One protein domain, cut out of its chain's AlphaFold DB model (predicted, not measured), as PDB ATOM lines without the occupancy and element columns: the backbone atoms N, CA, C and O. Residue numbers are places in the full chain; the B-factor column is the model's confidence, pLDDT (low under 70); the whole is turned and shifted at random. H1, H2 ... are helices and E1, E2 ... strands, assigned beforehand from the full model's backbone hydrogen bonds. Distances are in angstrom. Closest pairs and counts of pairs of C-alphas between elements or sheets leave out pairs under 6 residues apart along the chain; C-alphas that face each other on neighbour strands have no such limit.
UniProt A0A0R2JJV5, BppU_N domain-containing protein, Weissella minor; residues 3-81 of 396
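What this domain is: This is residues 3 to 81 of the 396 residues of the protein "BppU_N domain-containing protein" of Weissella minor (UniProt A0A0R2JJV5). With little regular structure, this elongated domain is mostly loops round two separate hairpins: the longer, E4 and E5, runs along one side, and the smaller, E2 and E3, lies apart from it toward one end. Short H1 and the unnamed stretch 64 to 81 lie toward the other end. The printed part has 79 residues, of which the named elements hold only 28, in the order E1, E2, E3, H1, E4, E5 along the chain; by these named elements the class is mostly strand, and both two-stranded sheets, E2 - E3 and E4 - E5, are antiparallel. The whole is only just loose, close to compact, with radius of gyration 14.4 A and spans of 41 by 23 by 17 A.

How they stand to each other: E4, residues 44 to 50, and E5, residues 57 to 63, form an antiparallel hairpin at 152 degrees, with N 49 and O 59 2.8 A apart, within hydrogen-bond range. E1, residues 10 to 12, is near E4 and pairs with no named strand. The closest C-alphas of E1 and H1, residues 33 to 36, are Lys 11 and Phe 35, 6.9 A apart. H1 is too short for an O i to N i+4 pair; its one O i to N i+3 pair is within range. E2, residues 18 to 21, and E3, residues 26 to 28, form an antiparallel hairpin at 160 degrees, with N 18 and O 28 2.9 A apart, within hydrogen-bond range.

Where its parts are: E4 is 19.1 A long, E5 16.1 A. C-alpha 10 begins E1 at (203.459, 194.988, 415.882); C-alpha 63 ends E5 at (190.988, 195.025, 407.762).

The domain as a whole: The C-alphas farthest apart, of Asp 53 and His 71, are 44.9 A apart. The printed part has no cut, and no link between named elements is long. pLDDT is under 70 at residues 16 to 17, 53 to 55 and 70 to 77.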
ATOM      1  N   GLY A   3     199.085 193.057 412.538       89.06
ATOM      2  CA  GLY A   3     198.950 194.496 412.331       89.06
ATOM      3  C   GLY A   3     199.772 195.340 413.297       89.06
ATOM      4  O   GLY A   3     200.317 194.823 414.271       89.06
ATOM      5  N   HIS A   4     199.845 196.641 413.028       91.88
ATOM      6  CA  HIS A   4     200.454 197.633 413.911       91.88
ATOM      7  C   HIS A   4     199.363 198.491 414.538       91.88
ATOM      8  O   HIS A   4     198.483 199.014 413.847       91.88
ATOM      9  N   ASP A   5     199.421 198.634 415.856       89.75
ATOM     10  CA  ASP A   5     198.461 199.452 416.586       89.75
ATOM     11  C   ASP A   5     198.666 200.961 416.359       89.75
ATOM     12  O   ASP A   5     199.534 201.388 415.594       89.75
ATOM     13  N   ALA A   6     197.873 201.794 417.039       87.56
ATOM     14  CA  ALA A   6     197.945 203.250 416.912       87.56
ATOM     15  C   ALA A   6     199.329 203.842 417.266       87.56
ATOM     16  O   ALA A   6     199.678 204.917 416.774       87.56
ATOM     17  N   GLN A   7     200.131 203.145 418.080       87.88
ATOM     18  CA  GLN A   7     201.495 203.534 418.456       87.88
ATOM     19  C   GLN A   7     202.570 202.932 417.529       87.88
ATOM     20  O   GLN A   7     203.754 203.205 417.714       87.88
ATOM     21  N   GLY A   8     202.180 202.152 416.514       87.56
ATOM     22  CA  GLY A   8     203.093 201.503 415.574       87.56
ATOM     23  C   GLY A   8     203.700 200.200 416.100       87.56
ATOM     24  O   GLY A   8     204.726 199.758 415.588       87.56
ATOM     25  N   VAL A   9     203.108 199.581 417.124       89.75
ATOM     26  CA  VAL A   9     203.626 198.348 417.730       89.75
ATOM     27  C   VAL A   9     203.011 197.123 417.057       89.75
ATOM     28  O   VAL A   9     201.789 197.011 416.955       89.75
ATOM     29  N   PHE A  10     203.864 196.196 416.606       89.50
ATOM     30  CA  PHE A  10     203.459 194.988 415.882       89.50
ATOM     31  C   PHE A  10     202.766 193.957 416.780       89.50
ATOM     32  O   PHE A  10     203.283 193.590 417.836       89.50
ATOM     33  N   LYS A  11     201.624 193.434 416.332       88.94
ATOM     34  CA  LYS A  11     200.840 192.424 417.046       88.94
ATOM     35  C   LYS A  11     200.332 191.361 416.078       88.94
ATOM     36  O   LYS A  11     199.806 191.685 415.015       88.94
ATOM     37  N   ARG A  12     200.453 190.090 416.461       87.25
ATOM     38  CA  ARG A  12     200.076 188.916 415.667       87.25
ATOM     39  C   ARG A  12     199.339 187.875 416.507       87.25
ATOM     40  O   ARG A  12     199.661 187.632 417.666       87.25
ATOM     41  N   ILE A  13     198.338 187.272 415.876       85.06
ATOM     42  CA  ILE A  13     197.598 186.102 416.344       85.06
ATOM     43  C   ILE A  13     197.624 185.087 415.199       85.06
ATOM     44  O   ILE A  13     197.070 185.356 414.127       85.06
ATOM     45  N   SER A  14     198.259 183.945 415.420       75.06
ATOM     46  CA  SER A  14     198.432 182.853 414.461       75.06
ATOM     47  C   SER A  14     197.136 182.172 414.071       75.06
ATOM     48  O   SER A  14     196.910 181.841 412.912       75.06
ATOM     49  N   LEU A  15     196.285 181.925 415.067       70.06
ATOM     50  CA  LEU A  15     195.200 180.962 414.958       70.06
ATOM     51  C   LEU A  15     193.859 181.636 415.225       70.06
ATOM     52  O   LEU A  15     193.684 182.342 416.221       70.06
ATOM     53  N   ALA A  16     192.888 181.360 414.353       63.66
ATOM     54  CA  ALA A  16     191.487 181.586 414.673       63.66
ATOM     55  C   ALA A  16     191.147 180.803 415.948       63.66
ATOM     56  O   ALA A  16     191.554 179.652 416.116       63.66
ATOM     57  N   THR A  17     190.402 181.421 416.859       65.06
ATOM     58  CA  THR A  17     190.006 180.784 418.120       65.06
ATOM     59  C   THR A  17     189.117 179.568 417.873       65.06
ATOM     60  O   THR A  17     189.171 178.613 418.647       65.06
ATOM     61  N   LYS A  18     188.337 179.574 416.783       75.81
ATOM     62  CA  LYS A  18     187.499 178.450 416.366       75.81
ATOM     63  C   LYS A  18     187.098 178.566 414.893       75.81
ATOM     64  O   LYS A  18     186.639 179.616 414.463       75.81
ATOM     65  N   ILE A  19     187.172 177.476 414.130       79.50
ATOM     66  CA  ILE A  19     186.491 177.385 412.828       79.50
ATOM     67  C   ILE A  19     185.058 176.921 413.100       79.50
ATOM     68  O   ILE A  19     184.854 175.848 413.665       79.50
ATOM     69  N   ILE A  20     184.067 177.747 412.759       82.25
ATOM     70  CA  ILE A  20     182.648 177.436 412.985       82.25
ATOM     71  C   ILE A  20     182.119 176.573 411.839       82.25
ATOM     72  O   ILE A  20     181.482 175.552 412.084       82.25
ATOM     73  N   ASP A  21     182.419 176.963 410.599       82.94
ATOM     74  CA  ASP A  21     182.091 176.202 409.395       82.94
ATOM     75  C   ASP A  21     183.144 176.477 408.315       82.94
ATOM     76  O   ASP A  21     183.165 177.538 407.690       82.94
ATOM     77  N   ALA A  22     184.019 175.497 408.088       77.25
ATOM     78  CA  ALA A  22     185.093 175.595 407.105       77.25
ATOM     79  C   ALA A  22     184.572 175.704 405.660       77.25
ATOM     80  O   ALA A  22     185.198 176.364 404.837       77.25
ATOM     81  N   ARG A  23     183.419 175.093 405.342       81.19
ATOM     82  CA  ARG A  23     182.843 175.120 403.983       81.19
ATOM     83  C   ARG A  23     182.191 176.461 403.675       81.19
ATOM     84  O   ARG A  23     182.220 176.894 402.528       81.19
ATOM     85  N   ALA A  24     181.620 177.106 404.690       84.00
ATOM     86  CA  ALA A  24     181.055 178.447 404.578       84.00
ATOM     87  C   ALA A  24     182.091 179.570 404.791       84.00
ATOM     88  O   ALA A  24     181.736 180.742 404.688       84.00
ATOM     89  N   GLY A  25     183.353 179.238 405.098       79.19
ATOM     90  CA  GLY A  25     184.405 180.220 405.381       79.19
ATOM     91  C   GLY A  25     184.204 180.983 406.696       79.19
ATOM     92  O   GLY A  25     184.682 182.106 406.834       79.19
ATOM     93  N   LEU A  26     183.476 180.402 407.659       82.75
ATOM     94  CA  LEU A  26     183.158 181.033 408.939       82.75
ATOM     95  C   LEU A  26     184.172 180.640 410.015       82.75
ATOM     96  O   LEU A  26     184.255 179.479 410.428       82.75
ATOM     97  N   ALA A  27     184.881 181.641 410.528       82.56
ATOM     98  CA  ALA A  27     185.805 181.518 411.644       82.56
ATOM     99  C   ALA A  27     185.500 182.566 412.720       82.56
ATOM    100  O   ALA A  27     185.074 183.683 412.435       82.56
ATOM    101  N   GLU A  28     185.735 182.187 413.965       83.56
ATOM    102  CA  GLU A  28     185.674 183.039 415.142       83.56
ATOM    103  C   GLU A  28     187.090 183.237 415.674       83.56
ATOM    104  O   GLU A  28     187.891 182.300 415.759       83.56
ATOM    105  N   MET A  29     187.404 184.473 416.042       82.81
ATOM    106  CA  MET A  29     188.693 184.835 416.608       82.81
ATOM    107  C   MET A  29     188.484 185.776 417.790       82.81
ATOM    108  O   MET A  29     187.917 186.858 417.660       82.81
ATOM    109  N   THR A  30     188.984 185.360 418.941       84.06
ATOM    110  CA  THR A  30     189.061 186.152 420.159       84.06
ATOM    111  C   THR A  30     190.330 186.985 420.114       84.06
ATOM    112  O   THR A  30     191.442 186.458 420.124       84.06
ATOM    113  N   ILE A  31     190.160 188.303 420.079       84.31
ATOM    114  CA  ILE A  31     191.271 189.252 420.110       84.31
ATOM    115  C   ILE A  31     191.774 189.366 421.564       84.31
ATOM    116  O   ILE A  31     190.979 189.699 422.449       84.31
ATOM    117  N   PRO A  32     193.061 189.093 421.847       83.44
ATOM    118  CA  PRO A  32     193.602 189.125 423.198       83.44
ATOM    119  C   PRO A  32     193.754 190.560 423.706       83.44
ATOM    120  O   PRO A  32     193.844 191.514 422.932       83.44
ATOM    121  N   ARG A  33     193.824 190.712 425.036       83.00
ATOM    122  CA  ARG A  33     193.907 192.017 425.716       83.00
ATOM    123  C   ARG A  33     195.019 192.910 425.153       83.00
ATOM    124  O   ARG A  33     194.808 194.113 425.051       83.00
ATOM    125  N   ASN A  34     196.157 192.337 424.767       84.44
ATOM    126  CA  ASN A  34     197.310 193.085 424.266       84.44
ATOM    127  C   ASN A  34     196.976 193.949 423.042       84.44
ATOM    128  O   ASN A  34     197.528 195.032 422.887       84.44
ATOM    129  N   PHE A  35     196.013 193.553 422.205       85.69
ATOM    130  CA  PHE A  35     195.575 194.365 421.062       85.69
ATOM    131  C   PHE A  35     194.805 195.628 421.462       85.69
ATOM    132  O   PHE A  35     194.673 196.542 420.654       85.69
ATOM    133  N   TYR A  36     194.344 195.722 422.704       85.81
ATOM    134  CA  TYR A  36     193.627 196.885 423.209       85.81
ATOM    135  C   TYR A  36     194.543 197.871 423.951       85.81
ATOM    136  O   TYR A  36     194.059 198.886 424.416       85.81
ATOM    137  N   GLU A  37     195.851 197.618 424.079       84.81
ATOM    138  CA  GLU A  37     196.761 198.466 424.878       84.81
ATOM    139  C   GLU A  37     196.955 199.889 424.317       84.81
ATOM    140  O   GLU A  37     197.158 200.824 425.091       84.81
ATOM    141  N   ALA A  38     196.840 200.078 422.995       87.12
ATOM    142  CA  ALA A  38     196.969 201.379 422.339       87.12
ATOM    143  C   ALA A  38     195.614 201.862 421.802       87.12
ATOM    144  O   ALA A  38     195.034 201.250 420.906       87.12
ATOM    145  N   VAL A  39     195.130 202.978 422.349       85.88
ATOM    146  CA  VAL A  39     193.887 203.636 421.918       85.88
ATOM    147  C   VAL A  39     194.103 204.336 420.576       85.88
ATOM    148  O   VAL A  39     195.078 205.070 420.413       85.88
ATOM    149  N   GLY A  40     193.161 204.158 419.652       87.06
ATOM    150  CA  GLY A  40     193.169 204.761 418.319       87.06
ATOM    151  C   GLY A  40     193.033 203.733 417.189       87.06
ATOM    152  O   GLY A  40     192.910 202.528 417.444       87.06
ATOM    153  N   PRO A  41     193.013 204.197 415.927       89.00
ATOM    154  CA  PRO A  41     192.933 203.321 414.768       89.00
ATOM    155  C   PRO A  41     194.229 202.523 414.607       89.00
ATOM    156  O   PRO A  41     195.327 203.069 414.740       89.00
ATOM    157  N   TYR A  42     194.108 201.237 414.282       91.62
ATOM    158  CA  TYR A  42     195.259 200.454 413.840       91.62
ATOM    159  C   TYR A  42     195.813 201.037 412.537       91.62
ATOM    160  O   TYR A  42     195.053 201.377 411.629       91.62
ATOM    161  N   GLN A  43     197.139 201.146 412.440       91.00
ATOM    162  CA  GLN A  43     197.811 201.690 411.255       91.00
ATOM    163  C   GLN A  43     197.657 200.750 410.057       91.00
ATOM    164  O   GLN A  43     197.449 201.189 408.927       91.00
ATOM    165  N   ASN A  44     197.746 199.450 410.319       89.69
ATOM    166  CA  ASN A  44     197.433 198.389 409.380       89.69
ATOM    167  C   ASN A  44     197.012 197.139 410.152       89.69
ATOM    168  O   ASN A  44     197.491 196.879 411.255       89.69
ATOM    169  N   ALA A  45     196.106 196.364 409.570       89.00
ATOM    170  CA  ALA A  45     195.782 195.039 410.054       89.00
ATOM    171  C   ALA A  45     195.292 194.167 408.901       89.00
ATOM    172  O   ALA A  45     194.686 194.651 407.945       89.00
ATOM    173  N   GLU A  46     195.551 192.871 408.995       89.19
ATOM    174  CA  GLU A  46     195.158 191.912 407.975       89.19
ATOM    175  C   GLU A  46     194.904 190.521 408.555       89.19
ATOM    176  O   GLU A  46     195.493 190.104 409.560       89.19
ATOM    177  N   PHE A  47     194.016 189.784 407.896       87.25
ATOM    178  CA  PHE A  47     193.873 188.349 408.073       87.25
ATOM    179  C   PHE A  47     194.713 187.622 407.030       87.25
ATOM    180  O   PHE A  47     194.424 187.711 405.841       87.25
ATOM    181  N   GLU A  48     195.719 186.881 407.487       86.00
ATOM    182  CA  GLU A  48     196.456 185.924 406.665       86.00
ATOM    183  C   GLU A  48     195.755 184.562 406.720       86.00
ATOM    184  O   GLU A  48     195.417 184.072 407.800       86.00
ATOM    185  N   ILE A  49     195.527 183.963 405.552       83.88
ATOM    186  CA  ILE A  49     194.958 182.624 405.384       83.88
ATOM    187  C   ILE A  49     196.071 181.712 404.875       83.88
ATOM    188  O   ILE A  49     196.636 181.964 403.811       83.88
ATOM    189  N   PHE A  50     196.366 180.651 405.622       82.00
ATOM    190  CA  PHE A  50     197.426 179.694 405.312       82.00
ATOM    191  C   PHE A  50     196.862 178.430 404.650       82.00
ATOM    192  O   PHE A  50     195.752 178.001 404.971       82.00
ATOM    193  N   GLY A  51     197.618 177.848 403.718       74.69
ATOM    194  CA  GLY A  51     197.326 176.525 403.150       74.69
ATOM    195  C   GLY A  51     197.682 175.392 404.122       74.69
ATOM    196  O   GLY A  51     198.512 175.593 405.006       74.69
ATOM    197  N   GLU A  52     197.069 174.213 403.955       70.75
ATOM    198  CA  GLU A  52     197.184 173.085 404.901       70.75
ATOM    199  C   GLU A  52     198.618 172.555 405.085       70.75
ATOM    200  O   GLU A  52     198.976 172.203 406.206       70.75
ATOM    201  N   ASP A  53     199.445 172.543 404.033       62.44
ATOM    202  CA  ASP A  53     200.671 171.729 404.043       62.44
ATOM    203  C   ASP A  53     201.994 172.511 404.174       62.44
ATOM    204  O   ASP A  53     202.963 171.963 404.696       62.44
ATOM    205  N   ASP A  54     202.052 173.797 403.799       60.88
ATOM    206  CA  ASP A  54     203.344 174.504 403.643       60.88
ATOM    207  C   ASP A  54     203.490 175.794 404.471       60.88
ATOM    208  O   ASP A  54     204.479 176.517 404.328       60.88
ATOM    209  N   ASN A  55     202.516 176.129 405.328       68.12
ATOM    210  CA  ASN A  55     202.493 177.394 406.084       68.12
ATOM    211  C   ASN A  55     202.685 178.640 405.182       68.12
ATOM    212  O   ASN A  55     203.180 179.686 405.610       68.12
ATOM    213  N   VAL A  56     202.302 178.515 403.908       77.56
ATOM    214  CA  VAL A  56     202.339 179.580 402.903       77.56
ATOM    215  C   VAL A  56     201.049 180.379 403.008       77.56
ATOM    216  O   VAL A  56     199.957 179.805 403.040       77.56
ATOM    217  N   VAL A  57     201.174 181.705 403.039       79.38
ATOM    218  CA  VAL A  57     200.028 182.616 402.966       79.38
ATOM    219  C   VAL A  57     199.401 182.492 401.575       79.38
ATOM    220  O   VAL A  57     200.010 182.856 400.572       79.38
ATOM    221  N   VAL A  58     198.185 181.954 401.517       82.94
ATOM    222  CA  VAL A  58     197.403 181.760 400.286       82.94
ATOM    223  C   VAL A  58     196.547 182.989 399.983       82.94
ATOM    224  O   VAL A  58     196.249 183.269 398.823       82.94
ATOM    225  N   SER A  59     196.143 183.736 401.013       83.12
ATOM    226  CA  SER A  59     195.358 184.961 400.857       83.12
ATOM    227  C   SER A  59     195.550 185.903 402.040       83.12
ATOM    228  O   SER A  59     195.719 185.455 403.175       83.12
ATOM    229  N   THR A  60     195.465 187.204 401.766       85.94
ATOM    230  CA  THR A  60     195.540 188.268 402.766       85.94
ATOM    231  C   THR A  60     194.347 189.198 402.601       85.94
ATOM    232  O   THR A  60     194.131 189.760 401.526       85.94
ATOM    233  N   VAL A  61     193.563 189.372 403.665       87.69
ATOM    234  CA  VAL A  61     192.404 190.272 403.682       87.69
ATOM    235  C   VAL A  61     192.727 191.471 404.572       87.69
ATOM    236  O   VAL A  61     192.814 191.295 405.790       87.69
ATOM    237  N   PRO A  62     192.904 192.682 404.012       87.25
ATOM    238  CA  PRO A  62     193.141 193.872 404.815       87.25
ATOM    239  C   PRO A  62     191.880 194.237 405.599       87.25
ATOM    240  O   PRO A  62     190.764 194.197 405.073       87.25
ATOM    241  N   ILE A  63     192.061 194.617 406.858       87.62
ATOM    242  CA  ILE A  63     190.988 195.025 407.762       87.62
ATOM    243  C   ILE A  63     191.362 196.324 408.471       87.62
ATOM    244  O   ILE A  63     192.528 196.598 408.744       87.62
ATOM    245  N   GLY A  64     190.350 197.127 408.792       87.06
ATOM    246  CA  GLY A  64     190.494 198.316 409.623       87.06
ATOM    247  C   GLY A  64     189.645 198.171 410.877       87.06
ATOM    248  O   GLY A  64     188.470 197.819 410.786       87.06
ATOM    249  N   PHE A  65     190.231 198.444 412.039       87.44
ATOM    250  CA  PHE A  65     189.502 198.534 413.299       87.44
ATOM    251  C   PHE A  65     190.158 199.558 414.230       87.44
ATOM    252  O   PHE A  65     191.329 199.914 414.076       87.44
ATOM    253  N   GLU A  66     189.378 200.058 415.183       88.25
ATOM    254  CA  GLU A  66     189.772 201.114 416.111       88.25
ATOM    255  C   GLU A  66     189.530 200.664 417.553       88.25
ATOM    256  O   GLU A  66     188.500 200.062 417.868       88.25
ATOM    257  N   VAL A  67     190.492 200.954 418.429       87.19
ATOM    258  CA  VAL A  67     190.379 200.691 419.864       87.19
ATOM    259  C   VAL A  67     189.940 201.968 420.562       87.19
ATOM    260  O   VAL A  67     190.681 202.950 420.604       87.19
ATOM    261  N   TYR A  68     188.747 201.943 421.153       83.75
ATOM    262  CA  TYR A  68     188.222 203.066 421.923       83.75
ATOM    263  C   TYR A  68     188.649 202.997 423.387       83.75
ATOM    264  O   TYR A  68     188.650 201.934 424.009       83.75
ATOM    265  N   ASN A  69     188.947 204.163 423.961       77.94
ATOM    266  CA  ASN A  69     189.173 204.285 425.392       77.94
ATOM    267  C   ASN A  69     187.845 204.118 426.137       77.94
ATOM    268  O   ASN A  69     186.998 205.014 426.131       77.94
ATOM    269  N   ASN A  70     187.668 202.979 426.796       68.44
ATOM    270  CA  ASN A  70     186.579 202.802 427.737       68.44
ATOM    271  C   ASN A  70     187.074 203.252 429.117       68.44
ATOM    272  O   ASN A  70     187.943 202.606 429.697       68.44
ATOM    273  N   HIS A  71     186.524 204.351 429.644       59.84
ATOM    274  CA  HIS A  71     186.913 205.036 430.894       59.84
ATOM    275  C   HIS A  71     186.904 204.165 432.179       59.84
ATOM    276  O   HIS A  71     187.118 204.679 433.277       59.84
ATOM    277  N   ALA A  72     186.675 202.857 432.071       56.09
ATOM    278  CA  ALA A  72     186.740 201.877 433.141       56.09
ATOM    279  C   ALA A  72     187.885 200.878 432.880       56.09
ATOM    280  O   ALA A  72     187.733 199.893 432.164       56.09
ATOM    281  N   HIS A  73     189.029 201.126 433.521       54.44
ATOM    282  CA  HIS A  73     190.089 200.139 433.771       54.44
ATOM    283  C   HIS A  73     190.738 199.471 432.542       54.44
ATOM    284  O   HIS A  73     190.929 198.255 432.518       54.44
ATOM    285  N   MET A  74     191.193 200.254 431.563       55.88
ATOM    286  CA  MET A  74     192.350 199.844 430.760       55.88
ATOM    287  C   MET A  74     193.621 200.322 431.459       55.88
ATOM    288  O   MET A  74     193.798 201.512 431.707       55.88
ATOM    289  N   ILE A  75     194.502 199.387 431.816       53.94
ATOM    290  CA  ILE A  75     195.872 199.729 432.196       53.94
ATOM    291  C   ILE A  75     196.512 200.263 430.915       53.94
ATOM    292  O   ILE A  75     196.810 199.485 430.012       53.94
ATOM    293  N   VAL A  76     196.665 201.584 430.822       55.41
ATOM    294  CA  VAL A  76     197.498 202.246 429.813       55.41
ATOM    295  C   VAL A  76     198.946 201.908 430.167       55.41
ATOM    296  O   VAL A  76     199.627 202.662 430.855       55.41
ATOM    297  N   GLY A  77     199.362 200.689 429.845       60.22
ATOM    298  CA  GLY A  77     200.765 200.301 429.843       60.22
ATOM    299  C   GLY A  77     201.393 200.689 428.509       60.22
ATOM    300  O   GLY A  77     200.677 200.895 427.530       60.22
ATOM    301  N   ASP A  78     202.722 200.769 428.465       70.31
ATOM    302  CA  ASP A  78     203.439 200.868 427.192       70.31
ATOM    303  C   ASP A  78     203.004 199.705 426.294       70.31
ATOM    304  O   ASP A  78     203.071 198.548 426.726       70.31
ATOM    305  N   SER A  79     202.534 200.006 425.078       80.19
ATOM    306  CA  SER A  79     202.138 198.971 424.126       80.19
ATOM    307  C   SER A  79     203.346 198.105 423.773       80.19
ATOM    308  O   SER A  79     204.425 198.622 423.467       80.19
ATOM    309  N   LYS A  80     203.182 196.781 423.832       84.06
ATOM    310  CA  LYS A  80     204.271 195.827 423.576       84.06
ATOM    311  C   LYS A  80     204.003 194.964 422.349       84.06
ATOM    312  O   LYS A  80     202.840 194.679 422.045       84.06
ATOM    313  N   PRO A  81     205.068 194.516 421.653       83.94
ATOM    314  CA  PRO A  81     204.918 193.510 420.619       83.94
ATOM    315  C   PRO A  81     204.255 192.253 421.182       83.94
ATOM    316  O   PRO A  81     204.600 191.819 422.282       83.94
TER     317      PRO A  81